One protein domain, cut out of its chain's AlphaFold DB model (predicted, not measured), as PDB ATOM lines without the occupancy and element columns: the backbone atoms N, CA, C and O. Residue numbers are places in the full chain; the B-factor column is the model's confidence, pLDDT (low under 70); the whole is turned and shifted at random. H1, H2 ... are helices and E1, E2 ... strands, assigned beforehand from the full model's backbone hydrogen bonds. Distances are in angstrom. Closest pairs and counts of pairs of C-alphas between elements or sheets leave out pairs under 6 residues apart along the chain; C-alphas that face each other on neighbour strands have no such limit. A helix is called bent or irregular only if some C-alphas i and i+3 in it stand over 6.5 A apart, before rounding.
ATOM      1  N   ALA A  40     138.671 290.681 200.390       91.25
ATOM      2  CA  ALA A  40     140.098 290.408 200.235       91.25
ATOM      3  C   ALA A  40     140.922 290.892 201.445       91.25
ATOM      4  O   ALA A  40     141.759 290.152 201.957       91.25
ATOM      5  N   THR A  41     140.645 292.097 201.958       92.75
ATOM      6  CA  THR A  41     141.329 292.643 203.146       92.75
ATOM      7  C   THR A  41     141.006 291.832 204.400       92.75
ATOM      8  O   THR A  41     141.889 291.577 205.219       92.75
ATOM      9  N   LYS A  42     139.746 291.410 204.567       92.06
ATOM     10  CA  LYS A  42     139.333 290.565 205.699       92.06
ATOM     11  C   LYS A  42     140.038 289.208 205.656       92.06
ATOM     12  O   LYS A  42     140.602 288.792 206.665       92.06
ATOM     13  N   LYS A  43     140.070 288.561 204.487       90.00
ATOM     14  CA  LYS A  43     140.774 287.289 204.275       90.00
ATOM     15  C   LYS A  43     142.272 287.422 204.551       90.00
ATOM     16  O   LYS A  43     142.814 286.627 205.306       90.00
ATOM     17  N   ALA A  44     142.917 288.467 204.032       89.25
ATOM     18  CA  ALA A  44     144.330 288.730 204.291       89.25
ATOM     19  C   ALA A  44     144.629 288.925 205.789       89.25
ATOM     20  O   ALA A  44     145.631 288.421 206.291       89.25
ATOM     21  N   ALA A  45     143.747 289.611 206.527       90.62
ATOM     22  CA  ALA A  45     143.900 289.786 207.970       90.62
ATOM     23  C   ALA A  45     143.795 288.458 208.742       90.62
ATOM     24  O   ALA A  45     144.566 288.235 209.677       90.62
ATOM     25  N   LEU A  46     142.875 287.571 208.346       90.69
ATOM     26  CA  LEU A  46     142.763 286.225 208.919       90.69
ATOM     27  C   LEU A  46     144.012 285.387 208.628       90.69
ATOM     28  O   LEU A  46     144.560 284.772 209.541       90.69
ATOM     29  N   ASP A  47     144.497 285.425 207.388       90.38
ATOM     30  CA  ASP A  47     145.667 284.661 206.948       90.38
ATOM     31  C   ASP A  47     146.930 285.130 207.679       90.38
ATOM     32  O   ASP A  47     147.700 284.314 208.185       90.38
ATOM     33  N   PHE A  48     147.083 286.444 207.858       90.94
ATOM     34  CA  PHE A  48     148.149 287.024 208.670       90.94
ATOM     35  C   PHE A  48     148.071 286.601 210.143       90.94
ATOM     36  O   PHE A  48     149.091 286.255 210.749       90.94
ATOM     37  N   GLY A  49     146.873 286.622 210.735       92.50
ATOM     38  CA  GLY A  49     146.662 286.196 212.119       92.50
ATOM     39  C   GLY A  49     147.009 284.721 212.324       92.50
ATOM     40  O   GLY A  49     147.693 284.365 213.287       92.50
ATOM     41  N   MET A  50     146.605 283.871 211.379       91.62
ATOM     42  CA  MET A  50     146.909 282.445 211.394       91.62
ATOM     43  C   MET A  50     148.414 282.190 211.225       91.62
ATOM     44  O   MET A  50     149.004 281.487 212.048       91.62
ATOM     45  N   ALA A  51     149.057 282.832 210.244       92.56
ATOM     46  CA  ALA A  51     150.503 282.755 210.030       92.56
ATOM     47  C   ALA A  51     151.286 283.204 211.269       92.56
ATOM     48  O   ALA A  51     152.212 282.522 211.693       92.56
ATOM     49  N   SER A  52     150.858 284.292 211.916       93.75
ATOM     50  CA  SER A  52     151.479 284.790 213.149       93.75
ATOM     51  C   SER A  52     151.366 283.797 214.307       93.75
ATOM     52  O   SER A  52     152.325 283.613 215.066       93.75
ATOM     53  N   LYS A  53     150.211 283.134 214.452       93.81
ATOM     54  CA  LYS A  53     149.985 282.115 215.486       93.81
ATOM     55  C   LYS A  53     150.880 280.897 215.263       93.81
ATOM     56  O   LYS A  53     151.571 280.479 216.192       93.81
ATOM     57  N   LEU A  54     150.934 280.371 214.039       92.81
ATOM     58  CA  LEU A  54     151.803 279.231 213.732       92.81
ATOM     59  C   LEU A  54     153.285 279.603 213.799       92.81
ATOM     60  O   LEU A  54     154.077 278.853 214.361       92.81
ATOM     61  N   GLY A  55     153.659 280.792 213.326       95.00
ATOM     62  CA  GLY A  55     155.019 281.309 213.437       95.00
ATOM     63  C   GLY A  55     155.460 281.463 214.894       95.00
ATOM     64  O   GLY A  55     156.623 281.241 215.220       95.00
ATOM     65  N   LYS A  56     154.549 281.804 215.816       96.38
ATOM     66  CA  LYS A  56     154.822 281.754 217.263       96.38
ATOM     67  C   LYS A  56     155.050 280.319 217.748       96.38
ATOM     68  O   LYS A  56     156.028 280.093 218.452       96.38
ATOM     69  N   LEU A  57     154.190 279.371 217.371       96.75
ATOM     70  CA  LEU A  57     154.336 277.966 217.768       96.75
ATOM     71  C   LEU A  57     155.682 277.386 217.311       96.75
ATOM     72  O   LEU A  57     156.396 276.803 218.118       96.75
ATOM     73  N   LEU A  58     156.054 277.611 216.050       96.56
ATOM     74  CA  LEU A  58     157.332 277.171 215.493       96.56
ATOM     75  C   LEU A  58     158.522 277.823 216.200       96.56
ATOM     76  O   LEU A  58     159.462 277.133 216.575       96.56
ATOM     77  N   ARG A  59     158.485 279.135 216.453       97.19
ATOM     78  CA  ARG A  59     159.561 279.798 217.205       97.19
ATOM     79  C   ARG A  59     159.713 279.225 218.610       97.19
ATOM     80  O   ARG A  59     160.835 278.980 219.030       97.19
ATOM     81  N   ASN A  60     158.605 278.958 219.298       97.31
ATOM     82  CA  ASN A  60     158.629 278.336 220.621       97.31
ATOM     83  C   ASN A  60     159.164 276.899 220.581       97.31
ATOM     84  O   ASN A  60     159.836 276.484 221.517       97.31
ATOM     85  N   ALA A  61     158.878 276.156 219.511       96.69
ATOM     86  CA  ALA A  61     159.330 274.780 219.355       96.69
ATOM     87  C   ALA A  61     160.817 274.672 218.990       96.69
ATOM     88  O   ALA A  61     161.491 273.747 219.437       96.69
ATOM     89  N   LEU A  62     161.315 275.602 218.168       96.88
ATOM     90  CA  LEU A  62     162.612 275.478 217.504       96.88
ATOM     91  C   LEU A  62     163.692 276.368 218.128       96.88
ATOM     92  O   LEU A  62     164.798 275.892 218.359       96.88
ATOM     93  N   LEU A  63     163.397 277.638 218.440       96.75
ATOM     94  CA  LEU A  63     164.425 278.579 218.913       96.75
ATOM     95  C   LEU A  63     165.080 278.162 220.238       96.75
ATOM     96  O   LEU A  63     166.300 278.252 220.310       96.75
ATOM     97  N   PRO A  64     164.350 277.653 221.254       96.56
ATOM     98  CA  PRO A  64     164.976 277.209 222.503       96.56
ATOM     99  C   PRO A  64     165.911 276.003 222.354       96.56
ATOM    100  O   PRO A  64     166.573 275.633 223.317       96.56
ATOM    101  N   LYS A  65     165.917 275.342 221.189       95.44
ATOM    102  CA  LYS A  65     166.765 274.176 220.897       95.44
ATOM    103  C   LYS A  65     168.052 274.549 220.165       95.44
ATOM    104  O   LYS A  65     168.972 273.734 220.078       95.44
ATOM    105  N   LEU A  66     168.117 275.778 219.653       95.31
ATOM    106  CA  LEU A  66     169.304 276.313 219.015       95.31
ATOM    107  C   LEU A  66     170.276 276.826 220.078       95.31
ATOM    108  O   LEU A  66     169.898 277.595 220.955       95.31
ATOM    109  N   ASP A  67     171.551 276.475 219.943       95.44
ATOM    110  CA  ASP A  67     172.641 277.046 220.749       95.44
ATOM    111  C   ASP A  67     173.304 278.235 220.041       95.44
ATOM    112  O   ASP A  67     174.474 278.567 220.270       95.44
ATOM    113  N   ILE A  68     172.565 278.829 219.107       94.00
ATOM    114  CA  ILE A  68     172.950 279.992 218.324       94.00
ATOM    115  C   ILE A  68     171.800 280.998 218.356       94.00
ATOM    116  O   ILE A  68     170.629 280.606 218.350       94.00
ATOM    117  N   PRO A  69     172.093 282.304 218.355       93.69
ATOM    118  CA  PRO A  69     171.043 283.296 218.248       93.69
ATOM    119  C   PRO A  69     170.498 283.314 216.816       93.69
ATOM    120  O   PRO A  69     171.251 283.429 215.842       93.69
ATOM    121  N   ALA A  70     169.174 283.227 216.692       94.69
ATOM    122  CA  ALA A  70     168.496 283.503 215.432       94.69
ATOM    123  C   ALA A  70     168.614 284.992 215.074       94.69
ATOM    124  O   ALA A  70     168.764 285.852 215.945       94.69
ATOM    125  N   ASP A  71     168.524 285.307 213.783       94.19
ATOM    126  CA  ASP A  71     168.541 286.697 213.346       94.19
ATOM    127  C   ASP A  71     167.296 287.470 213.816       94.19
ATOM    128  O   ASP A  71     166.213 286.922 214.043       94.19
ATOM    129  N   ASN A  72     167.442 288.789 213.934       94.38
ATOM    130  CA  ASN A  72     166.391 289.687 214.413       94.38
ATOM    131  C   ASN A  72     165.170 289.776 213.475       94.38
ATOM    132  O   ASN A  72     164.142 290.335 213.858       94.38
ATOM    133  N   THR A  73     165.251 289.218 212.263       95.50
ATOM    134  CA  THR A  73     164.170 289.219 211.268       95.50
ATOM    135  C   THR A  73     163.389 287.908 211.216       95.50
ATOM    136  O   THR A  73     162.362 287.853 210.537       95.50
ATOM    137  N   VAL A  74     163.813 286.870 211.951       95.69
ATOM    138  CA  VAL A  74     163.264 285.506 211.857       95.69
ATOM    139  C   VAL A  74     161.745 285.462 212.023       95.69
ATOM    140  O   VAL A  74     161.065 284.735 211.309       95.69
ATOM    141  N   THR A  75     161.191 286.293 212.911       94.81
ATOM    142  CA  THR A  75     159.740 286.369 213.145       94.81
ATOM    143  C   THR A  75     158.997 286.859 211.904       94.81
ATOM    144  O   THR A  75     158.016 286.243 211.490       94.81
ATOM    145  N   ASN A  76     159.476 287.940 211.287       94.62
ATOM    146  CA  ASN A  76     158.848 288.508 210.098       94.62
ATOM    147  C   ASN A  76     159.007 287.573 208.900       94.62
ATOM    148  O   ASN A  76     158.030 287.333 208.194       94.62
ATOM    149  N   ARG A  77     160.202 286.999 208.712       95.50
ATOM    150  CA  ARG A  77     160.464 286.051 207.621       95.50
ATOM    151  C   ARG A  77     159.603 284.802 207.745       95.50
ATOM    152  O   ARG A  77     158.977 284.414 206.771       95.50
ATOM    153  N   LEU A  78     159.499 284.218 208.939       94.75
ATOM    154  CA  LEU A  78     158.677 283.027 209.147       94.75
ATOM    155  C   LEU A  78     157.196 283.306 208.870       94.75
ATOM    156  O   LEU A  78     156.536 282.512 208.207       94.75
ATOM    157  N   ASN A  79     156.681 284.457 209.310       94.00
ATOM    158  CA  ASN A  79     155.309 284.862 209.004       94.00
ATOM    159  C   ASN A  79     155.092 285.069 207.495       94.00
ATOM    160  O   ASN A  79     154.061 284.650 206.973       94.00
ATOM    161  N   GLN A  80     156.052 285.683 206.795       92.31
ATOM    162  CA  GLN A  80     156.013 285.856 205.338       92.31
ATOM    163  C   GLN A  80     156.042 284.516 204.600       92.31
ATOM    164  O   GLN A  80     155.293 284.345 203.646       92.31
ATOM    165  N   THR A  81     156.858 283.562 205.058       93.44
ATOM    166  CA  THR A  81     156.911 282.208 204.500       93.44
ATOM    167  C   THR A  81     155.597 281.466 204.726       93.44
ATOM    168  O   THR A  81     155.105 280.827 203.807       93.44
ATOM    169  N   LEU A  82     155.000 281.575 205.918       92.81
ATOM    170  CA  LEU A  82     153.776 280.856 206.284       92.81
ATOM    171  C   LEU A  82     152.517 281.408 205.612       92.81
ATOM    172  O   LEU A  82     151.659 280.624 205.214       92.81
ATOM    173  N   ALA A  83     152.384 282.731 205.487       90.12
ATOM    174  CA  ALA A  83     151.172 283.374 204.976       90.12
ATOM    175  C   ALA A  83     150.631 282.775 203.654       90.12
ATOM    176  O   ALA A  83     149.432 282.498 203.601       90.12
ATOM    177  N   PRO A  84     151.455 282.517 202.615       88.44
ATOM    178  CA  PRO A  84     150.968 281.924 201.369       88.44
ATOM    179  C   PRO A  84     150.740 280.407 201.434       88.44
ATOM    180  O   PRO A  84     149.953 279.887 200.647       88.44
ATOM    181  N   ILE A  85     151.406 279.684 202.341       87.44
ATOM    182  CA  ILE A  85     151.435 278.211 202.325       87.44
ATOM    183  C   ILE A  85     150.553 277.559 203.386       87.44
ATOM    184  O   ILE A  85     150.244 276.384 203.264       87.44
ATOM    185  N   ILE A  86     150.120 278.292 204.412       82.75
ATOM    186  CA  ILE A  86     149.465 277.743 205.611       82.75
ATOM    187  C   ILE A  86     148.193 276.925 205.345       82.75
ATOM    188  O   ILE A  86     147.820 276.079 206.150       82.75
ATOM    189  N   LYS A  87     147.522 277.170 204.216       83.81
ATOM    190  CA  LYS A  87     146.304 276.453 203.800       83.81
ATOM    191  C   LYS A  87     146.581 275.257 202.890       83.81
ATOM    192  O   LYS A  87     145.646 274.572 202.490       83.81
ATOM    193  N   LEU A  88     147.836 275.038 202.509       86.94
ATOM    194  CA  LEU A  88     148.235 273.937 201.646       86.94
ATOM    195  C   LEU A  88     148.406 272.671 202.487       86.94
ATOM    196  O   LEU A  88     148.974 272.713 203.575       86.94
ATOM    197  N   ALA A  89     147.963 271.532 201.953       80.94
ATOM    198  CA  ALA A  89     148.002 270.251 202.660       80.94
ATOM    199  C   ALA A  89     149.419 269.840 203.116       80.94
ATOM    200  O   ALA A  89     149.563 269.188 204.142       80.94
ATOM    201  N   ASN A  90     150.461 270.276 202.395       81.56
ATOM    202  CA  ASN A  90     151.866 269.934 202.653       81.56
ATOM    203  C   ASN A  90     152.713 271.156 203.035       81.56
ATOM    204  O   ASN A  90     153.873 271.262 202.641       81.56
ATOM    205  N   PHE A  91     152.145 272.124 203.758       86.56
ATOM    206  CA  PHE A  91     152.868 273.361 204.065       86.56
ATOM    207  C   PHE A  91     154.160 273.140 204.867       86.56
ATOM    208  O   PHE A  91     155.077 273.947 204.771       86.56
ATOM    209  N   SER A  92     154.265 272.049 205.632       85.81
ATOM    210  CA  SER A  92     155.480 271.688 206.365       85.81
ATOM    211  C   SER A  92     156.668 271.437 205.434       85.81
ATOM    212  O   SER A  92     157.762 271.921 205.712       85.81
ATOM    213  N   ALA A  93     156.451 270.770 204.299       87.94
ATOM    214  CA  ALA A  93     157.471 270.578 203.268       87.94
ATOM    215  C   ALA A  93     157.883 271.906 202.609       87.94
ATOM    216  O   ALA A  93     158.994 272.053 202.120       87.94
ATOM    217  N   LEU A  94     157.014 272.917 202.636       88.88
ATOM    218  CA  LEU A  94     157.316 274.255 202.119       88.88
ATOM    219  C   LEU A  94     158.091 275.129 203.124       88.88
ATOM    220  O   LEU A  94     158.458 276.255 202.796       88.88
ATOM    221  N   LEU A  95     158.358 274.619 204.333       92.75
ATOM    222  CA  LEU A  95     159.303 275.209 205.289       92.75
ATOM    223  C   LEU A  95     160.735 274.692 205.097       92.75
ATOM    224  O   LEU A  95     161.641 275.157 205.789       92.75
ATOM    225  N   GLU A  96     160.950 273.741 204.186       93.50
ATOM    226  CA  GLU A  96     162.283 273.260 203.826       93.50
ATOM    227  C   GLU A  96     163.174 274.415 203.358       93.50
ATOM    228  O   GLU A  96     162.722 275.362 202.715       93.50
ATOM    229  N   ALA A  97     164.448 274.353 203.738       93.50
ATOM    230  CA  ALA A  97     165.439 275.410 203.565       93.50
ATOM    231  C   ALA A  97     165.143 276.727 204.315       93.50
ATOM    232  O   ALA A  97     165.867 277.712 204.133       93.50
ATOM    233  N   PHE A  98     164.139 276.787 205.205       95.94
ATOM    234  CA  PHE A  98     163.986 277.953 206.078       95.94
ATOM    235  C   PHE A  98     165.193 278.063 207.013       95.94
ATOM    236  O   PHE A  98     165.400 277.233 207.901       95.94
ATOM    237  N   ASN A  99     165.977 279.120 206.817       95.50
ATOM    238  CA  ASN A  99     167.182 279.385 207.584       95.50
ATOM    239  C   ASN A  99     166.914 280.379 208.729       95.50
ATOM    240  O   ASN A  99     166.191 281.357 208.535       95.50
ATOM    241  N   PHE A 100     167.517 280.165 209.900       96.50
ATOM    242  CA  PHE A 100     167.370 280.994 211.108       96.50
ATOM    243  C   PHE A 100     168.422 282.110 211.237       96.50
ATOM    244  O   PHE A 100     168.340 282.922 212.157       96.50
ATOM    245  N   ASN A 101     169.390 282.161 210.323       95.50
ATOM    246  CA  ASN A 101     170.437 283.169 210.230       95.50
ATOM    247  C   ASN A 101     170.701 283.566 208.764       95.50
ATOM    248  O   ASN A 101     171.484 282.940 208.051       95.50
ATOM    249  N   THR A 102     170.128 284.683 208.327       94.12
ATOM    250  CA  THR A 102     170.310 285.192 206.951       94.12
ATOM    251  C   THR A 102     171.751 285.534 206.563       94.12
ATOM    252  O   THR A 102     172.054 285.631 205.373       94.12
ATOM    253  N   HIS A 103     172.667 285.715 207.517       93.69
ATOM    254  CA  HIS A 103     174.056 286.066 207.202       93.69
ATOM    255  C   HIS A 103     174.849 284.891 206.624       93.69
ATOM    256  O   HIS A 103     175.746 285.092 205.790       93.69
ATOM    257  N   THR A 104     174.505 283.676 207.049       92.56
ATOM    258  CA  THR A 104     175.217 282.453 206.685       92.56
ATOM    259  C   THR A 104     174.222 281.324 206.476       92.56
ATOM    260  O   THR A 104     173.834 280.670 207.447       92.56
ATOM    261  N   PRO A 105     173.811 281.065 205.224       91.75
ATOM    262  CA  PRO A 105     173.036 279.876 204.929       91.75
ATOM    263  C   PRO A 105     173.875 278.621 205.179       91.75
ATOM    264  O   PRO A 105     175.111 278.667 205.144       91.75
ATOM    265  N   LEU A 106     173.206 277.491 205.411       93.69
ATOM    266  CA  LEU A 106     173.859 276.231 205.766       93.69
ATOM    267  C   LEU A 106     174.904 275.801 204.725       93.69
ATOM    268  O   LEU A 106     175.987 275.345 205.090       93.69
ATOM    269  N   GLU A 107     174.624 276.037 203.444       92.19
ATOM    270  CA  GLU A 107     175.501 275.702 202.315       92.19
ATOM    271  C   GLU A 107     176.874 276.405 202.330       92.19
ATOM    272  O   GLU A 107     177.834 275.910 201.739       92.19
ATOM    273  N   LYS A 108     177.015 277.534 203.046       91.25
ATOM    274  CA  LYS A 108     178.326 278.183 203.239       91.25
ATOM    275  C   LYS A 108     179.223 277.425 204.216       91.25
ATOM    276  O   LYS A 108     180.447 277.567 204.151       91.25
ATOM    277  N   LEU A 109     178.629 276.662 205.133       91.75
ATOM    278  CA  LEU A 109     179.345 275.864 206.131       91.75
ATOM    279  C   LEU A 109     179.483 274.405 205.680       91.75
ATOM    280  O   LEU A 109     180.554 273.819 205.845       91.75
ATOM    281  N   LEU A 110     178.435 273.857 205.058       93.00
ATOM    282  CA  LEU A 110     178.377 272.521 204.469       93.00
ATOM    283  C   LEU A 110     178.114 272.627 202.961       93.00
ATOM    284  O   LEU A 110     176.972 272.748 202.527       93.00
ATOM    285  N   ARG A 111     179.175 272.567 202.151       91.81
ATOM    286  CA  ARG A 111     179.101 272.684 200.683       91.81
ATOM    287  C   ARG A 111     178.229 271.607 200.037       91.81
ATOM    288  O   ARG A 111     177.573 271.872 199.035       91.81
ATOM    289  N   GLN A 112     178.245 270.394 200.584       94.00
ATOM    290  CA  GLN A 112     177.351 269.320 200.165       94.00
ATOM    291  C   GLN A 112     176.124 269.297 201.075       94.00
ATOM    292  O   GLN A 112     176.249 269.189 202.301       94.00
ATOM    293  N   LYS A 113     174.942 269.398 200.459       92.56
ATOM    294  CA  LYS A 113     173.668 269.517 201.168       92.56
ATOM    295  C   LYS A 113     173.336 268.236 201.944       92.56
ATOM    296  O   LYS A 113     173.454 267.143 201.384       92.56
ATOM    297  N   PRO A 114     172.883 268.352 203.203       95.25
ATOM    298  CA  PRO A 114     172.288 267.233 203.914       95.25
ATOM    299  C   PRO A 114     171.026 266.734 203.207       95.25
ATOM    300  O   PRO A 114     170.285 267.519 202.619       95.25
ATOM    301  N   THR A 115     170.757 265.434 203.296       94.25
ATOM    302  CA  THR A 115     169.543 264.823 202.735       94.25
ATOM    303  C   THR A 115     168.844 263.967 203.777       94.25
ATOM    304  O   THR A 115     169.494 263.350 204.618       94.25
ATOM    305  N   LEU A 116     167.513 263.924 203.734       93.44
ATOM    306  CA  LEU A 116     166.719 263.043 204.584       93.44
ATOM    307  C   LEU A 116     166.204 261.867 203.748       93.44
ATOM    308  O   LEU A 116     165.383 262.052 202.851       93.44
ATOM    309  N   GLN A 117     166.674 260.658 204.046       92.12
ATOM    310  CA  GLN A 117     166.286 259.445 203.325       92.12
ATOM    311  C   GLN A 117     165.445 258.522 204.199       92.12
ATOM    312  O   GLN A 117     165.742 258.306 205.372       92.12
ATOM    313  N   LYS A 118     164.398 257.929 203.624       90.00
ATOM    314  CA  LYS A 118     163.577 256.925 204.309       90.00
ATOM    315  C   LYS A 118     164.196 255.542 204.138       90.00
ATOM    316  O   LYS A 118     164.363 255.076 203.013       90.00
ATOM    317  N   LYS A 119     164.495 254.862 205.245       86.94
ATOM    318  CA  LYS A 119     164.972 253.473 205.242       86.94
ATOM    319  C   LYS A 119     163.787 252.495 205.268       86.94
ATOM    320  O   LYS A 119     162.686 252.831 205.718       86.94
ATOM    321  N   ARG A 120     164.018 251.248 204.835       75.00
ATOM    322  CA  ARG A 120     163.106 250.123 205.121       75.00
ATOM    323  C   ARG A 120     162.891 250.030 206.640       75.00
ATOM    324  O   ARG A 120     163.860 250.083 207.389       75.00
ATOM    325  N   GLY A 121     161.631 249.941 207.072       73.44
ATOM    326  CA  GLY A 121     161.245 249.964 208.493       73.44
ATOM    327  C   GLY A 121     160.765 251.323 209.021       73.44
ATOM    328  O   GLY A 121     160.401 251.426 210.184       73.44
ATOM    329  N   GLY A 122     160.724 252.366 208.183       80.62
ATOM    330  CA  GLY A 122     160.094 253.650 208.520       80.62
ATOM    331  C   GLY A 122     161.021 254.682 209.164       80.62
ATOM    332  O   GLY A 122     160.686 255.861 209.150       80.62
ATOM    333  N   THR A 123     162.201 254.283 209.644       86.75
ATOM    334  CA  THR A 123     163.236 255.203 210.143       86.75
ATOM    335  C   THR A 123     163.687 256.172 209.051       86.75
ATOM    336  O   THR A 123     163.881 255.779 207.896       86.75
ATOM    337  N   LEU A 124     163.894 257.432 209.426       92.94
ATOM    338  CA  LEU A 124     164.470 258.449 208.555       92.94
ATOM    339  C   LEU A 124     165.940 258.649 208.910       92.94
ATOM    340  O   LEU A 124     166.311 258.650 210.077       92.94
ATOM    341  N   LEU A 125     166.788 258.790 207.902       94.38
ATOM    342  CA  LEU A 125     168.218 259.005 208.052       94.38
ATOM    343  C   LEU A 125     168.548 260.395 207.535       94.38
ATOM    344  O   LEU A 125     168.441 260.639 206.333       94.38
ATOM    345  N   LEU A 126     168.946 261.298 208.430       96.00
ATOM    346  CA  LEU A 126     169.535 262.565 208.023       96.00
ATOM    347  C   LEU A 126     171.013 262.324 207.730       96.00
ATOM    348  O   LEU A 126     171.797 262.054 208.638       96.00
ATOM    349  N   GLN A 127     171.376 262.394 206.457       96.31
ATOM    350  CA  GLN A 127     172.718 262.134 205.967       96.31
ATOM    351  C   GLN A 127     173.408 263.438 205.608       96.31
ATOM    352  O   GLN A 127     172.888 264.237 204.831       96.31
ATOM    353  N   ILE A 128     174.609 263.619 206.140       96.69
ATOM    354  CA  ILE A 128     175.528 264.680 205.751       96.69
ATOM    355  C   ILE A 128     176.656 264.015 204.968       96.69
ATOM    356  O   ILE A 128     177.387 263.206 205.548       96.69
ATOM    357  N   PRO A 129     176.812 264.317 203.671       96.38
ATOM    358  CA  PRO A 129     177.869 263.725 202.864       96.38
ATOM    359  C   PRO A 129     179.272 264.070 203.372       96.38
ATOM    360  O   PRO A 129     179.485 265.143 203.950       96.38
ATOM    361  N   ALA A 130     180.231 263.182 203.094       95.88
ATOM    362  CA  ALA A 130     181.655 263.447 203.272       95.88
ATOM    363  C   ALA A 130     182.066 264.679 202.459       95.88
ATOM    364  O   ALA A 130     181.774 264.774 201.267       95.88
ATOM    365  N   GLN A 131     182.724 265.638 203.103       94.25
ATOM    366  CA  GLN A 131     183.048 266.914 202.471       94.25
ATOM    367  C   GLN A 131     184.117 267.680 203.245       94.25
ATOM    368  O   GLN A 131     184.299 267.491 204.447       94.25
ATOM    369  N   THR A 132     184.787 268.612 202.570       89.25
ATOM    370  CA  THR A 132     185.647 269.584 203.246       89.25
ATOM    371  C   THR A 132     184.788 270.582 204.012       89.25
ATOM    372  O   THR A 132     184.009 271.332 203.421       89.25
ATOM    373  N   ILE A 133     184.967 270.613 205.327       86.25
ATOM    374  CA  ILE A 133     184.293 271.560 206.206       86.25
ATOM    375  C   ILE A 133     184.952 272.934 206.077       86.25
ATOM    376  O   ILE A 133     186.177 273.066 206.148       86.25
ATOM    377  N   SER A 134     184.137 273.967 205.866       78.56
ATOM    378  CA  SER A 134     184.625 275.342 205.796       78.56
ATOM    379  C   SER A 134     185.147 275.773 207.168       78.56
ATOM    380  O   SER A 134     184.404 275.755 208.148       78.56
ATOM    381  N   LYS A 135     186.426 276.155 207.249       77.44
ATOM    382  CA  LYS A 135     187.041 276.668 208.480       77.44
ATOM    383  C   LYS A 135     187.128 278.189 208.443       77.44
ATOM    384  O   LYS A 135     187.469 278.771 207.414       77.44
ATOM    385  N   SER A 136     186.859 278.829 209.575       74.25
ATOM    386  CA  SER A 136     187.194 280.237 209.786       74.25
ATOM    387  C   SER A 136     188.481 280.371 210.600       74.25
ATOM    388  O   SER A 136     189.050 279.362 211.011       74.25
ATOM    389  N   ARG A 137     188.954 281.608 210.813       77.00
ATOM    390  CA  ARG A 137     190.313 281.916 211.296       77.00
ATOM    391  C   ARG A 137     190.763 281.037 212.469       77.00
ATOM    392  O   ARG A 137     191.771 280.353 212.343       77.00
ATOM    393  N   ASN A 138     189.983 281.021 213.548       87.25
ATOM    394  CA  ASN A 138     190.319 280.297 214.775       87.25
ATOM    395  C   ASN A 138     189.466 279.032 214.966       87.25
ATOM    396  O   ASN A 138     189.437 278.451 216.047       87.25
ATOM    397  N   THR A 139     188.733 278.595 213.937       92.69
ATOM    398  CA  THR A 139     187.912 277.391 214.059       92.69
ATOM    399  C   THR A 139     188.817 276.183 214.247       92.69
ATOM    400  O   THR A 139     189.631 275.865 213.382       92.69
ATOM    401  N   THR A 140     188.632 275.492 215.365       94.19
ATOM    402  CA  THR A 140     189.296 274.210 215.641       94.19
ATOM    403  C   THR A 140     188.319 273.053 215.503       94.19
ATOM    404  O   THR A 140     188.716 271.958 215.118       94.19
ATOM    405  N   HIS A 141     187.042 273.297 215.802       95.25
ATOM    406  CA  HIS A 141     186.001 272.290 215.753       95.25
ATOM    407  C   HIS A 141     184.731 272.868 215.136       95.25
ATOM    408  O   HIS A 141     184.452 274.060 215.260       95.25
ATOM    409  N   ILE A 142     183.953 272.014 214.484       94.81
ATOM    410  CA  ILE A 142     182.565 272.297 214.132       94.81
ATOM    411  C   ILE A 142     181.681 271.402 214.983       94.81
ATOM    412  O   ILE A 142     181.917 270.200 215.082       94.81
ATOM    413  N   GLU A 143     180.640 271.982 215.561       96.38
ATOM    414  CA  GLU A 143     179.538 271.219 216.122       96.38
ATOM    415  C   GLU A 143     178.386 271.195 215.125       96.38
ATOM    416  O   GLU A 143     177.954 272.234 214.616       96.38
ATOM    417  N   ILE A 144     177.887 269.993 214.866       96.88
ATOM    418  CA  ILE A 144     176.665 269.747 214.123       96.88
ATOM    419  C   ILE A 144     175.631 269.215 215.108       96.88
ATOM    420  O   ILE A 144     175.802 268.127 215.653       96.88
ATOM    421  N   LYS A 145     174.542 269.953 215.305       97.94
ATOM    422  CA  LYS A 145     173.384 269.496 216.074       97.94
ATOM    423  C   LYS A 145     172.241 269.179 215.117       97.94
ATOM    424  O   LYS A 145     171.766 270.058 214.400       97.94
ATOM    425  N   ALA A 146     171.789 267.935 215.121       97.94
ATOM    426  CA  ALA A 146     170.656 267.464 214.343       97.94
ATOM    427  C   ALA A 146     169.452 267.225 215.265       97.94
ATOM    428  O   ALA A 146     169.587 266.638 216.338       97.94
ATOM    429  N   MET A 147     168.264 267.669 214.853       97.38
ATOM    430  CA  MET A 147     167.058 267.616 215.685       97.38
ATOM    431  C   MET A 147     165.839 267.155 214.890       97.38
ATOM    432  O   MET A 147     165.676 267.515 213.724       97.38
ATOM    433  N   ALA A 148     164.946 266.431 215.561       97.00
ATOM    434  CA  ALA A 148     163.596 266.141 215.097       97.00
ATOM    435  C   ALA A 148     162.585 266.681 216.116       97.00
ATOM    436  O   ALA A 148     162.608 266.299 217.290       97.00
ATOM    437  N   VAL A 149     161.695 267.567 215.673       97.00
ATOM    438  CA  VAL A 149     160.698 268.229 216.525       97.00
ATOM    439  C   VAL A 149     159.303 267.977 215.970       97.00
ATOM    440  O   VAL A 149     159.014 268.328 214.830       97.00
ATOM    441  N   SER A 150     158.436 267.386 216.788       96.19
ATOM    442  CA  SER A 150     157.013 267.223 216.495       96.19
ATOM    443  C   SER A 150     156.250 268.500 216.836       96.19
ATOM    444  O   SER A 150     156.480 269.099 217.891       96.19
ATOM    445  N   VAL A 151     155.331 268.906 215.966       95.25
ATOM    446  CA  VAL A 151     154.489 270.092 216.098       95.25
ATOM    447  C   VAL A 151     153.046 269.732 215.749       95.25
ATOM    448  O   VAL A 151     152.716 269.393 214.614       95.25
ATOM    449  N   ASN A 152     152.155 269.875 216.730       94.06
ATOM    450  CA  ASN A 152     150.716 269.782 216.537       94.06
ATOM    451  C   ASN A 152     150.127 271.195 216.422       94.06
ATOM    452  O   ASN A 152     149.999 271.921 217.416       94.06
ATOM    453  N   PHE A 153     149.769 271.584 215.198       89.19
ATOM    454  CA  PHE A 153     149.256 272.920 214.902       89.19
ATOM    455  C   PHE A 153     147.842 273.162 215.449       89.19
ATOM    456  O   PHE A 153     147.545 274.285 215.862       89.19
ATOM    457  N   ASP A 154     147.004 272.131 215.554       89.69
ATOM    458  CA  ASP A 154     145.637 272.261 216.079       89.69
ATOM    459  C   ASP A 154     145.637 272.497 217.593       89.69
ATOM    460  O   ASP A 154     145.032 273.439 218.106       89.69
ATOM    461  N   LYS A 155     146.390 271.666 218.319       93.25
ATOM    462  CA  LYS A 155     146.515 271.688 219.783       93.25
ATOM    463  C   LYS A 155     147.529 272.712 220.281       93.25
ATOM    464  O   LYS A 155     147.624 272.909 221.489       93.25
ATOM    465  N   GLN A 156     148.292 273.341 219.383       92.62
ATOM    466  CA  GLN A 156     149.360 274.293 219.715       92.62
ATOM    467  C   GLN A 156     150.407 273.694 220.667       92.62
ATOM    468  O   GLN A 156     150.871 274.345 221.604       92.62
ATOM    469  N   LYS A 157     150.770 272.431 220.427       95.88
ATOM    470  CA  LYS A 157     151.756 271.685 221.218       95.88
ATOM    471  C   LYS A 157     152.946 271.305 220.352       95.88
ATOM    472  O   LYS A 157     152.821 271.181 219.139       95.88
ATOM    473  N   HIS A 158     154.092 271.115 220.986       96.75
ATOM    474  CA  HIS A 158     155.294 270.617 220.334       96.75
ATOM    475  C   HIS A 158     156.080 269.730 221.299       96.75
ATOM    476  O   HIS A 158     155.924 269.847 222.515       96.75
ATOM    477  N   ALA A 159     156.916 268.853 220.755       96.31
ATOM    478  CA  ALA A 159     157.805 267.993 221.523       96.31
ATOM    479  C   ALA A 159     159.092 267.717 220.740       96.31
ATOM    480  O   ALA A 159     159.055 267.481 219.532       96.31
ATOM    481  N   THR A 160     160.233 267.705 221.427       96.12
ATOM    482  CA  THR A 160     161.480 267.195 220.846       96.12
ATOM    483  C   THR A 160     161.396 265.676 220.793       96.12
ATOM    484  O   THR A 160     161.253 265.034 221.829       96.12
ATOM    485  N   LEU A 161     161.471 265.107 219.591       95.12
ATOM    486  CA  LEU A 161     161.489 263.658 219.400       95.12
ATOM    487  C   LEU A 161     162.901 263.101 219.561       95.12
ATOM    488  O   LEU A 161     163.083 262.025 220.123       95.12
ATOM    489  N   LYS A 162     163.895 263.824 219.037       96.06
ATOM    490  CA  LYS A 162     165.304 263.446 219.131       96.06
ATOM    491  C   LYS A 162     166.212 264.651 218.923       96.06
ATOM    492  O   LYS A 162     165.892 265.538 218.131       96.06
ATOM    493  N   GLU A 163     167.353 264.635 219.594       96.88
ATOM    494  CA  GLU A 163     168.455 265.576 219.422       96.88
ATOM    495  C   GLU A 163     169.765 264.787 219.473       96.88
ATOM    496  O   GLU A 163     169.944 263.936 220.345       96.88
ATOM    497  N   GLU A 164     170.653 265.035 218.516       97.19
ATOM    498  CA  GLU A 164     171.979 264.427 218.450       97.19
ATOM    499  C   GLU A 164     173.014 265.490 218.100       97.19
ATOM    500  O   GLU A 164     172.780 266.347 217.245       97.19
ATOM    501  N   ILE A 165     174.169 265.420 218.757       97.25
ATOM    502  CA  ILE A 165     175.278 266.349 218.559       97.25
ATOM    503  C   ILE A 165     176.489 265.560 218.069       97.25
ATOM    504  O   ILE A 165     176.855 264.538 218.646       97.25
ATOM    505  N   LEU A 166     177.124 266.067 217.017       97.00
ATOM    506  CA  LEU A 166     178.389 265.585 216.495       97.00
ATOM    507  C   LEU A 166     179.422 266.705 216.564       97.00
ATOM    508  O   LEU A 166     179.231 267.777 215.992       97.00
ATOM    509  N   LEU A 167     180.543 266.423 217.218       96.50
ATOM    510  CA  LEU A 167     181.690 267.315 217.272       96.50
ATOM    511  C   LEU A 167     182.768 266.840 216.293       96.50
ATOM    512  O   LEU A 167     183.179 265.681 216.321       96.50
ATOM    513  N   ILE A 168     183.225 267.740 215.427       94.69
ATOM    514  CA  ILE A 168     184.170 267.454 214.345       94.69
ATOM    515  C   ILE A 168     185.434 268.276 214.568       94.69
ATOM    516  O   ILE A 168     185.362 269.499 214.626       94.69
ATOM    517  N   ASP A 169     186.588 267.617 214.631       94.06
ATOM    518  CA  ASP A 169     187.899 268.270 214.554       94.06
ATOM    519  C   ASP A 169     188.192 268.646 213.096       94.06
ATOM    520  O   ASP A 169     188.315 267.773 212.235       94.06
ATOM    521  N   VAL A 170     188.322 269.945 212.807       91.94
ATOM    522  CA  VAL A 170     188.511 270.439 211.429       91.94
ATOM    523  C   VAL A 170     189.883 270.102 210.841       91.94
ATOM    524  O   VAL A 170     190.104 270.321 209.650       91.94
ATOM    525  N   LYS A 171     190.819 269.588 211.651       90.12
ATOM    526  CA  LYS A 171     192.107 269.068 211.169       90.12
ATOM    527  C   LYS A 171     191.973 267.676 210.556       90.12
ATOM    528  O   LYS A 171     192.848 267.272 209.792       90.12
ATOM    529  N   LYS A 172     190.905 266.942 210.878       92.06
ATOM    530  CA  LYS A 172     190.646 265.599 210.352       92.06
ATOM    531  C   LYS A 172     189.703 265.678 209.147       92.06
ATOM    532  O   LYS A 172     188.791 266.506 209.138       92.06
ATOM    533  N   PRO A 173     189.877 264.817 208.129       91.88
ATOM    534  CA  PRO A 173     188.901 264.701 207.053       91.88
ATOM    535  C   PRO A 173     187.524 264.324 207.608       91.88
ATOM    536  O   PRO A 173     187.398 263.369 208.374       91.88
ATOM    537  N   PHE A 174     186.484 265.052 207.203       95.19
ATOM    538  CA  PHE A 174     185.112 264.704 207.554       95.19
ATOM    539  C   PHE A 174     184.555 263.686 206.554       95.19
ATOM    540  O   PHE A 174     184.323 263.994 205.385       95.19
ATOM    541  N   THR A 175     184.324 262.466 207.034       95.56
ATOM    542  CA  THR A 175     183.867 261.312 206.244       95.56
ATOM    543  C   THR A 175     182.344 261.216 206.119       95.56
ATOM    544  O   THR A 175     181.826 260.219 205.621       95.56
ATOM    545  N   GLY A 176     181.622 262.257 206.535       95.81
ATOM    546  CA  GLY A 176     180.165 262.282 206.551       95.81
ATOM    547  C   GLY A 176     179.584 261.866 207.901       95.81
ATOM    548  O   GLY A 176     180.288 261.406 208.799       95.81
ATOM    549  N   ALA A 177     178.278 262.059 208.051       96.62
ATOM    550  CA  ALA A 177     177.533 261.711 209.255       96.62
ATOM    551  C   ALA A 177     176.135 261.211 208.897       96.62
ATOM    552  O   ALA A 177     175.563 261.603 207.881       96.62
ATOM    553  N   THR A 178     175.573 260.346 209.738       96.50
ATOM    554  CA  THR A 178     174.193 259.869 209.600       96.50
ATOM    555  C   THR A 178     173.507 259.903 210.954       96.50
ATOM    556  O   THR A 178     173.981 259.269 211.891       96.50
ATOM    557  N   PHE A 179     172.372 260.596 211.033       95.81
ATOM    558  CA  PHE A 179     171.547 260.688 212.236       95.81
ATOM    559  C   PHE A 179     170.231 259.930 212.019       95.81
ATOM    560  O   PHE A 179     169.452 260.301 211.132       95.81
ATOM    561  N   PRO A 180     169.973 258.844 212.770       94.38
ATOM    562  CA  PRO A 180     168.731 258.098 212.656       94.38
ATOM    563  C   PRO A 180     167.614 258.779 213.446       94.38
ATOM    564  O   PRO A 180     167.628 258.812 214.675       94.38
ATOM    565  N   PHE A 181     166.590 259.251 212.749       94.06
ATOM    566  CA  PHE A 181     165.415 259.872 213.338       94.06
ATOM    567  C   PHE A 181     164.163 258.997 213.252       94.06
ATOM    568  O   PHE A 181     164.018 258.185 212.327       94.06
ATOM    569  N   PRO A 182     163.225 259.168 214.204       87.12
ATOM    570  CA  PRO A 182     161.934 258.508 214.123       87.12
ATOM    571  C   PRO A 182     161.166 258.957 212.875       87.12
ATOM    572  O   PRO A 182     161.317 260.084 212.385       87.12
ATOM    573  N   ALA A 183     160.324 258.050 212.379       85.88
ATOM    574  CA  ALA A 183     159.320 258.377 211.378       85.88
ATOM    575  C   ALA A 183     158.401 259.497 211.900       85.88
ATOM    576  O   ALA A 183     158.161 259.547 213.112       85.88
ATOM    577  N   PRO A 184     157.851 260.352 211.021       85.69
ATOM    578  CA  PRO A 184     156.800 261.272 211.424       85.69
ATOM    579  C   PRO A 184     155.623 260.484 212.009       85.69
ATOM    580  O   PRO A 184     155.256 259.415 211.509       85.69
ATOM    581  N   GLY A 185     155.075 260.998 213.109       85.25
ATOM    582  CA  GLY A 185     153.869 260.465 213.733       85.25
ATOM    583  C   GLY A 185     152.608 260.988 213.043       85.25
ATOM    584  O   GLY A 185     152.561 261.152 211.830       85.25
ATOM    585  N   LYS A 186     151.566 261.264 213.834       87.62
ATOM    586  CA  LYS A 186     150.352 261.952 213.347       87.62
ATOM    587  C   LYS A 186     150.537 263.466 213.219       87.62
ATOM    588  O   LYS A 186     149.820 264.109 212.463       87.62
ATOM    589  N   ASP A 187     151.460 264.010 214.004       91.81
ATOM    590  CA  ASP A 187     151.805 265.425 214.024       91.81
ATOM    591  C   ASP A 187     152.925 265.704 213.017       91.81
ATOM    592  O   ASP A 187     153.737 264.821 212.720       91.81
ATOM    593  N   VAL A 188     153.011 266.952 212.553       92.81
ATOM    594  CA  VAL A 188     154.087 267.378 211.655       92.81
ATOM    595  C   VAL A 188     155.421 267.260 212.373       92.81
ATOM    596  O   VAL A 188     155.587 267.776 213.475       92.81
ATOM    597  N   THR A 189     156.393 266.630 211.732       94.88
ATOM    598  CA  THR A 189     157.760 266.520 212.228       94.88
ATOM    599  C   THR A 189     158.698 267.363 211.375       94.88
ATOM    600  O   THR A 189     158.808 267.181 210.162       94.88
ATOM    601  N   LEU A 190     159.394 268.292 212.024       96.06
ATOM    602  CA  LEU A 190     160.427 269.123 211.420       96.06
ATOM    603  C   LEU A 190     161.801 268.547 211.747       96.06
ATOM    604  O   LEU A 190     162.134 268.344 212.917       96.06
ATOM    605  N   TYR A 191     162.597 268.317 210.708       96.31
ATOM    606  CA  TYR A 191     163.977 267.862 210.807       96.31
ATOM    607  C   TYR A 191     164.899 269.046 210.557       96.31
ATOM    608  O   TYR A 191     164.813 269.698 209.515       96.31
ATOM    609  N   MET A 192     165.772 269.335 211.512       96.50
ATOM    610  CA  MET A 192     166.610 270.526 211.509       96.50
ATOM    611  C   MET A 192     168.077 270.194 211.694       96.50
ATOM    612  O   MET A 192     168.431 269.225 212.368       96.50
ATOM    613  N   LEU A 193     168.918 271.065 211.143       97.75
ATOM    614  CA  LEU A 193     170.354 271.037 211.347       97.75
ATOM    615  C   LEU A 193     170.842 272.404 211.812       97.75
ATOM    616  O   LEU A 193     170.559 273.413 211.171       97.75
ATOM    617  N   GLN A 194     171.606 272.421 212.896       97.25
ATOM    618  CA  GLN A 194     172.446 273.534 213.313       97.25
ATOM    619  C   GLN A 194     173.906 273.158 213.069       97.25
ATOM    620  O   GLN A 194     174.335 272.050 213.382       97.25
ATOM    621  N   VAL A 195     174.675 274.108 212.557       95.81
ATOM    622  CA  VAL A 195     176.128 274.020 212.427       95.81
ATOM    623  C   VAL A 195     176.719 275.260 213.071       95.81
ATOM    624  O   VAL A 195     176.313 276.370 212.726       95.81
ATOM    625  N   ARG A 196     177.672 275.099 213.990       94.69
ATOM    626  CA  ARG A 196     178.398 276.224 214.593       94.69
ATOM    627  C   ARG A 196     179.888 275.943 214.707       94.69
ATOM    628  O   ARG A 196     180.302 274.815 214.968       94.69
ATOM    629  N   ALA A 197     180.686 276.985 214.510       94.56
ATOM    630  CA  ALA A 197     182.124 276.929 214.696       94.56
ATOM    631  C   ALA A 197     182.526 277.141 216.153       94.56
ATOM    632  O   ALA A 197     182.014 278.036 216.828       94.56
ATOM    633  N   LEU A 198     183.486 276.332 216.596       95.06
ATOM    634  CA  LEU A 198     184.020 276.321 217.947       95.06
ATOM    635  C   LEU A 198     185.548 276.470 217.947       95.06
ATOM    636  O   LEU A 198     186.270 275.951 217.080       95.06
ATOM    637  N   GLU A 199     186.044 277.137 218.977       94.88
ATOM    638  CA  GLU A 199     187.464 277.256 219.294       94.88
ATOM    639  C   GLU A 199     187.774 276.462 220.569       94.88
ATOM    640  O   GLU A 199     187.101 276.617 221.586       94.88
ATOM    641  N   LEU A 200     188.770 275.579 220.508       95.00
ATOM    642  CA  LEU A 200     189.254 274.808 221.643       95.00
ATOM    643  C   LEU A 200     190.407 275.576 222.283       95.00
ATOM    644  O   LEU A 200     191.499 275.638 221.719       95.00
ATOM    645  N   VAL A 201     190.168 276.123 223.472       94.44
ATOM    646  CA  VAL A 201     191.163 276.862 224.258       94.44
ATOM    647  C   VAL A 201     191.276 276.202 225.624       94.44
ATOM    648  O   VAL A 201     190.280 276.052 226.330       94.44
ATOM    649  N   ASN A 202     192.487 275.787 226.004       93.69
ATOM    650  CA  ASN A 202     192.771 275.163 227.304       93.69
ATOM    651  C   ASN A 202     191.825 273.991 227.645       93.69
ATOM    652  O   ASN A 202     191.325 273.883 228.762       93.69
ATOM    653  N   GLY A 203     191.528 273.138 226.657       92.88
ATOM    654  CA  GLY A 203     190.658 271.970 226.838       92.88
ATOM    655  C   GLY A 203     189.155 272.271 226.898       92.88
ATOM    656  O   GLY A 203     188.372 271.349 227.104       92.88
ATOM    657  N   LYS A 204     188.730 273.527 226.704       94.94
ATOM    658  CA  LYS A 204     187.315 273.928 226.668       94.94
ATOM    659  C   LYS A 204     186.917 274.476 225.302       94.94
ATOM    660  O   LYS A 204     187.684 275.201 224.671       94.94
ATOM    661  N   TYR A 205     185.706 274.140 224.870       94.69
ATOM    662  CA  TYR A 205     185.126 274.622 223.621       94.69
ATOM    663  C   TYR A 205     184.373 275.933 223.837       94.69
ATOM    664  O   TYR A 205     183.492 276.009 224.691       94.69
ATOM    665  N   TYR A 206     184.688 276.937 223.025       92.62
ATOM    666  CA  TYR A 206     184.036 278.243 223.025       92.62
ATOM    667  C   TYR A 206     183.347 278.493 221.689       92.62
ATOM    668  O   TYR A 206     183.899 278.200 220.626       92.62
ATOM    669  N   ASN A 207     182.135 279.046 221.744       90.31
ATOM    670  CA  ASN A 207     181.434 279.506 220.553       90.31
ATOM    671  C   ASN A 207     182.152 280.736 219.990       90.31
ATOM    672  O   ASN A 207     182.526 281.633 220.738       90.31
ATOM    673  N   MET A 208     182.317 280.801 218.669       87.25
ATOM    674  CA  MET A 208     182.925 281.966 218.024       87.25
ATOM    675  C   MET A 208     182.000 283.198 217.986       87.25
ATOM    676  O   MET A 208     182.426 284.252 217.520       87.25
ATOM    677  N   GLU A 209     180.730 283.055 218.395       83.19
ATOM    678  CA  GLU A 209     179.709 284.115 218.553       83.19
ATOM    679  C   GLU A 209     179.525 285.058 217.350       83.19
ATOM    680  O   GLU A 209     178.933 286.132 217.437       83.19
ATOM    681  N   ASN A 210     179.977 284.642 216.171       90.69
ATOM    682  CA  ASN A 210     179.886 285.430 214.956       90.69
ATOM    683  C   ASN A 210     178.893 284.786 213.997       90.69
ATOM    684  O   ASN A 210     179.082 283.656 213.550       90.69
ATOM    685  N   ARG A 211     177.882 285.560 213.596       92.62
ATOM    686  CA  ARG A 211     176.845 285.181 212.620       92.62
ATOM    687  C   ARG A 211     177.370 284.725 211.259       92.62
ATOM    688  O   ARG A 211     176.598 284.214 210.455       92.62
ATOM    689  N   LYS A 212     178.665 284.891 210.973       92.75
ATOM    690  CA  LYS A 212     179.330 284.324 209.789       92.75
ATOM    691  C   LYS A 212     179.693 282.839 209.925       92.75
ATOM    692  O   LYS A 212     180.009 282.205 208.923       92.75
ATOM    693  N   TYR A 213     179.684 282.300 211.143       93.06
ATOM    694  CA  TYR A 213     180.250 280.988 211.476       93.06
ATOM    695  C   TYR A 213     179.249 280.037 212.128       93.06
ATOM    696  O   TYR A 213     179.634 279.016 212.696       93.06
ATOM    697  N   TYR A 214     177.962 280.356 212.028       94.31
ATOM    698  CA  TYR A 214     176.904 279.433 212.389       94.31
ATOM    699  C   TYR A 214     175.713 279.544 211.443       94.31
ATOM    700  O   TYR A 214     175.444 280.603 210.875       94.31
ATOM    701  N   ALA A 215     174.981 278.448 211.307       95.56
ATOM    702  CA  ALA A 215     173.749 278.350 210.546       95.56
ATOM    703  C   ALA A 215     172.788 277.404 211.268       95.56
ATOM    704  O   ALA A 215     173.221 276.449 211.908       95.56
ATOM    705  N   ALA A 216     171.486 277.642 211.129       97.12
ATOM    706  CA  ALA A 216     170.477 276.633 211.414       97.12
ATOM    707  C   ALA A 216     169.407 276.664 210.332       97.12
ATOM    708  O   ALA A 216     169.023 277.740 209.871       97.12
ATOM    709  N   GLU A 217     168.943 275.490 209.928       97.44
ATOM    710  CA  GLU A 217     168.048 275.327 208.790       97.44
ATOM    711  C   GLU A 217     167.093 274.150 208.995       97.44
ATOM    712  O   GLU A 217     167.459 273.131 209.591       97.44
ATOM    713  N   ILE A 218     165.863 274.294 208.499       96.94
ATOM    714  CA  ILE A 218     164.910 273.186 208.368       96.94
ATOM    715  C   ILE A 218     165.276 272.394 207.117       96.94
ATOM    716  O   ILE A 218     165.178 272.901 206.006       96.94
ATOM    717  N   ILE A 219     165.682 271.141 207.297       96.06
ATOM    718  CA  ILE A 219     166.071 270.256 206.196       96.06
ATOM    719  C   ILE A 219     164.846 269.604 205.556       96.06
ATOM    720  O   ILE A 219     164.808 269.431 204.344       96.06
ATOM    721  N   ALA A 220     163.863 269.219 206.372       94.00
ATOM    722  CA  ALA A 220     162.648 268.552 205.917       94.00
ATOM    723  C   ALA A 220     161.469 268.845 206.848       94.00
ATOM    724  O   ALA A 220     161.645 268.905 208.068       94.00
ATOM    725  N   GLY A 221     160.265 268.942 206.284       90.44
ATOM    726  CA  GLY A 221     159.011 268.921 207.039       90.44
ATOM    727  C   GLY A 221     158.117 267.788 206.552       90.44
ATOM    728  O   GLY A 221     157.823 267.710 205.360       90.44
ATOM    729  N   ARG A 222     157.724 266.880 207.450       87.31
ATOM    730  CA  ARG A 222     156.950 265.673 207.118       87.31
ATOM    731  C   ARG A 222     155.743 265.489 208.014       87.31
ATOM    732  O   ARG A 222     155.767 266.028 209.140       87.31
TER     733      ARG A 222
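What this domain is: This is residues 40 to 222 of the 222 residues of an uncharacterized protein of Chitinophaga sp. SYP-B3965 (UniProt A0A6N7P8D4). This is a sandwich whose two sheets are only partly face to face: a large, twisted sheet of the long strands E3, E4 and E6 with the shorter E7 and E8 has the small sheet E1, E2, E5 over part of one face, and the last part of the long helix H1, residues 54 to 65, packs on its other face. H1 begins beyond the end of the large sheet, with H2 packed on it. The printed part has 183 residues, with two named helices followed by eight named strands, and is of mixed class. In the branched large sheet E3 pairs with E4 and E6, and E6 also with E7 and E8; the small sheet has the order E1, E2, E5, and both are antiparallel. The whole is compact, with a radius of gyration of the C-alphas of 17.2 A and spans of 58 by 40 by 24 A.

How they stand to each other: E6, residues 188 to 201, has E3, residues 141 to 152, on one side, with N 194 and O 145 2.8 A apart. On the other side of E6 are E7, residues 204 to 207, and E8, residues 214 to 221, with N 201 and O 204 2.9 A apart and N 195 and O 215 2.8 A apart. E4, residues 157 to 169, forms a hairpin with E3, with N 144 and O 166 2.8 A apart; E6 and E7 form another. In the small sheet, E2, residues 124 to 128, is the inner strand, and E1, residues 115 to 118, and E5, residues 177 to 181, are the edge strands; N 117 and O 125 are 2.9 A apart, and so are N 126 and O 179. The facing parts of the two sheets are 9.9 A apart centre to centre, with their strands at 29 degrees. H1, residues 40 to 65, is on the large sheet; its closest C-alphas to E4 are those of Ala 61 and His 158, 5.9 A apart. H2, residues 74 to 85, touches residues 47 to 59 of H1 alone, closest at the C-alphas of Ala 51 and Ala 83, 5.1 A, at a steep tilt of 51 degrees, opposite ways. O i to N i+4 pairs within hydrogen-bond range number 20 of 22 in H1 and 6 of 8 in H2.

Where its parts are: E6 is 40.3 A long, E4 36.9 A, E3 35.4 A and E8 21.4 A. H1 runs 37.4 A from C-alpha 40 at (140.098, 290.408, 200.235), with a kink of 29 degrees near residue 59. E8 ends at C-alpha 221, (159.011, 268.921, 207.039). Both helices are only just irregular: C-alphas 61 and 64 are 6.9 A apart, and 81 and 84 are 6.7 A.

The domain as a whole: The C-alphas of Ala 40 and Asn 202, the two farthest apart, are 61.2 A from each other. The printed part has no cut. The long links are H2 to E1, residues 86 to 114, and E2 to E3, residues 129 to 140. The mean pLDDT of the printed part is 92.6, and no printed residue is under 70.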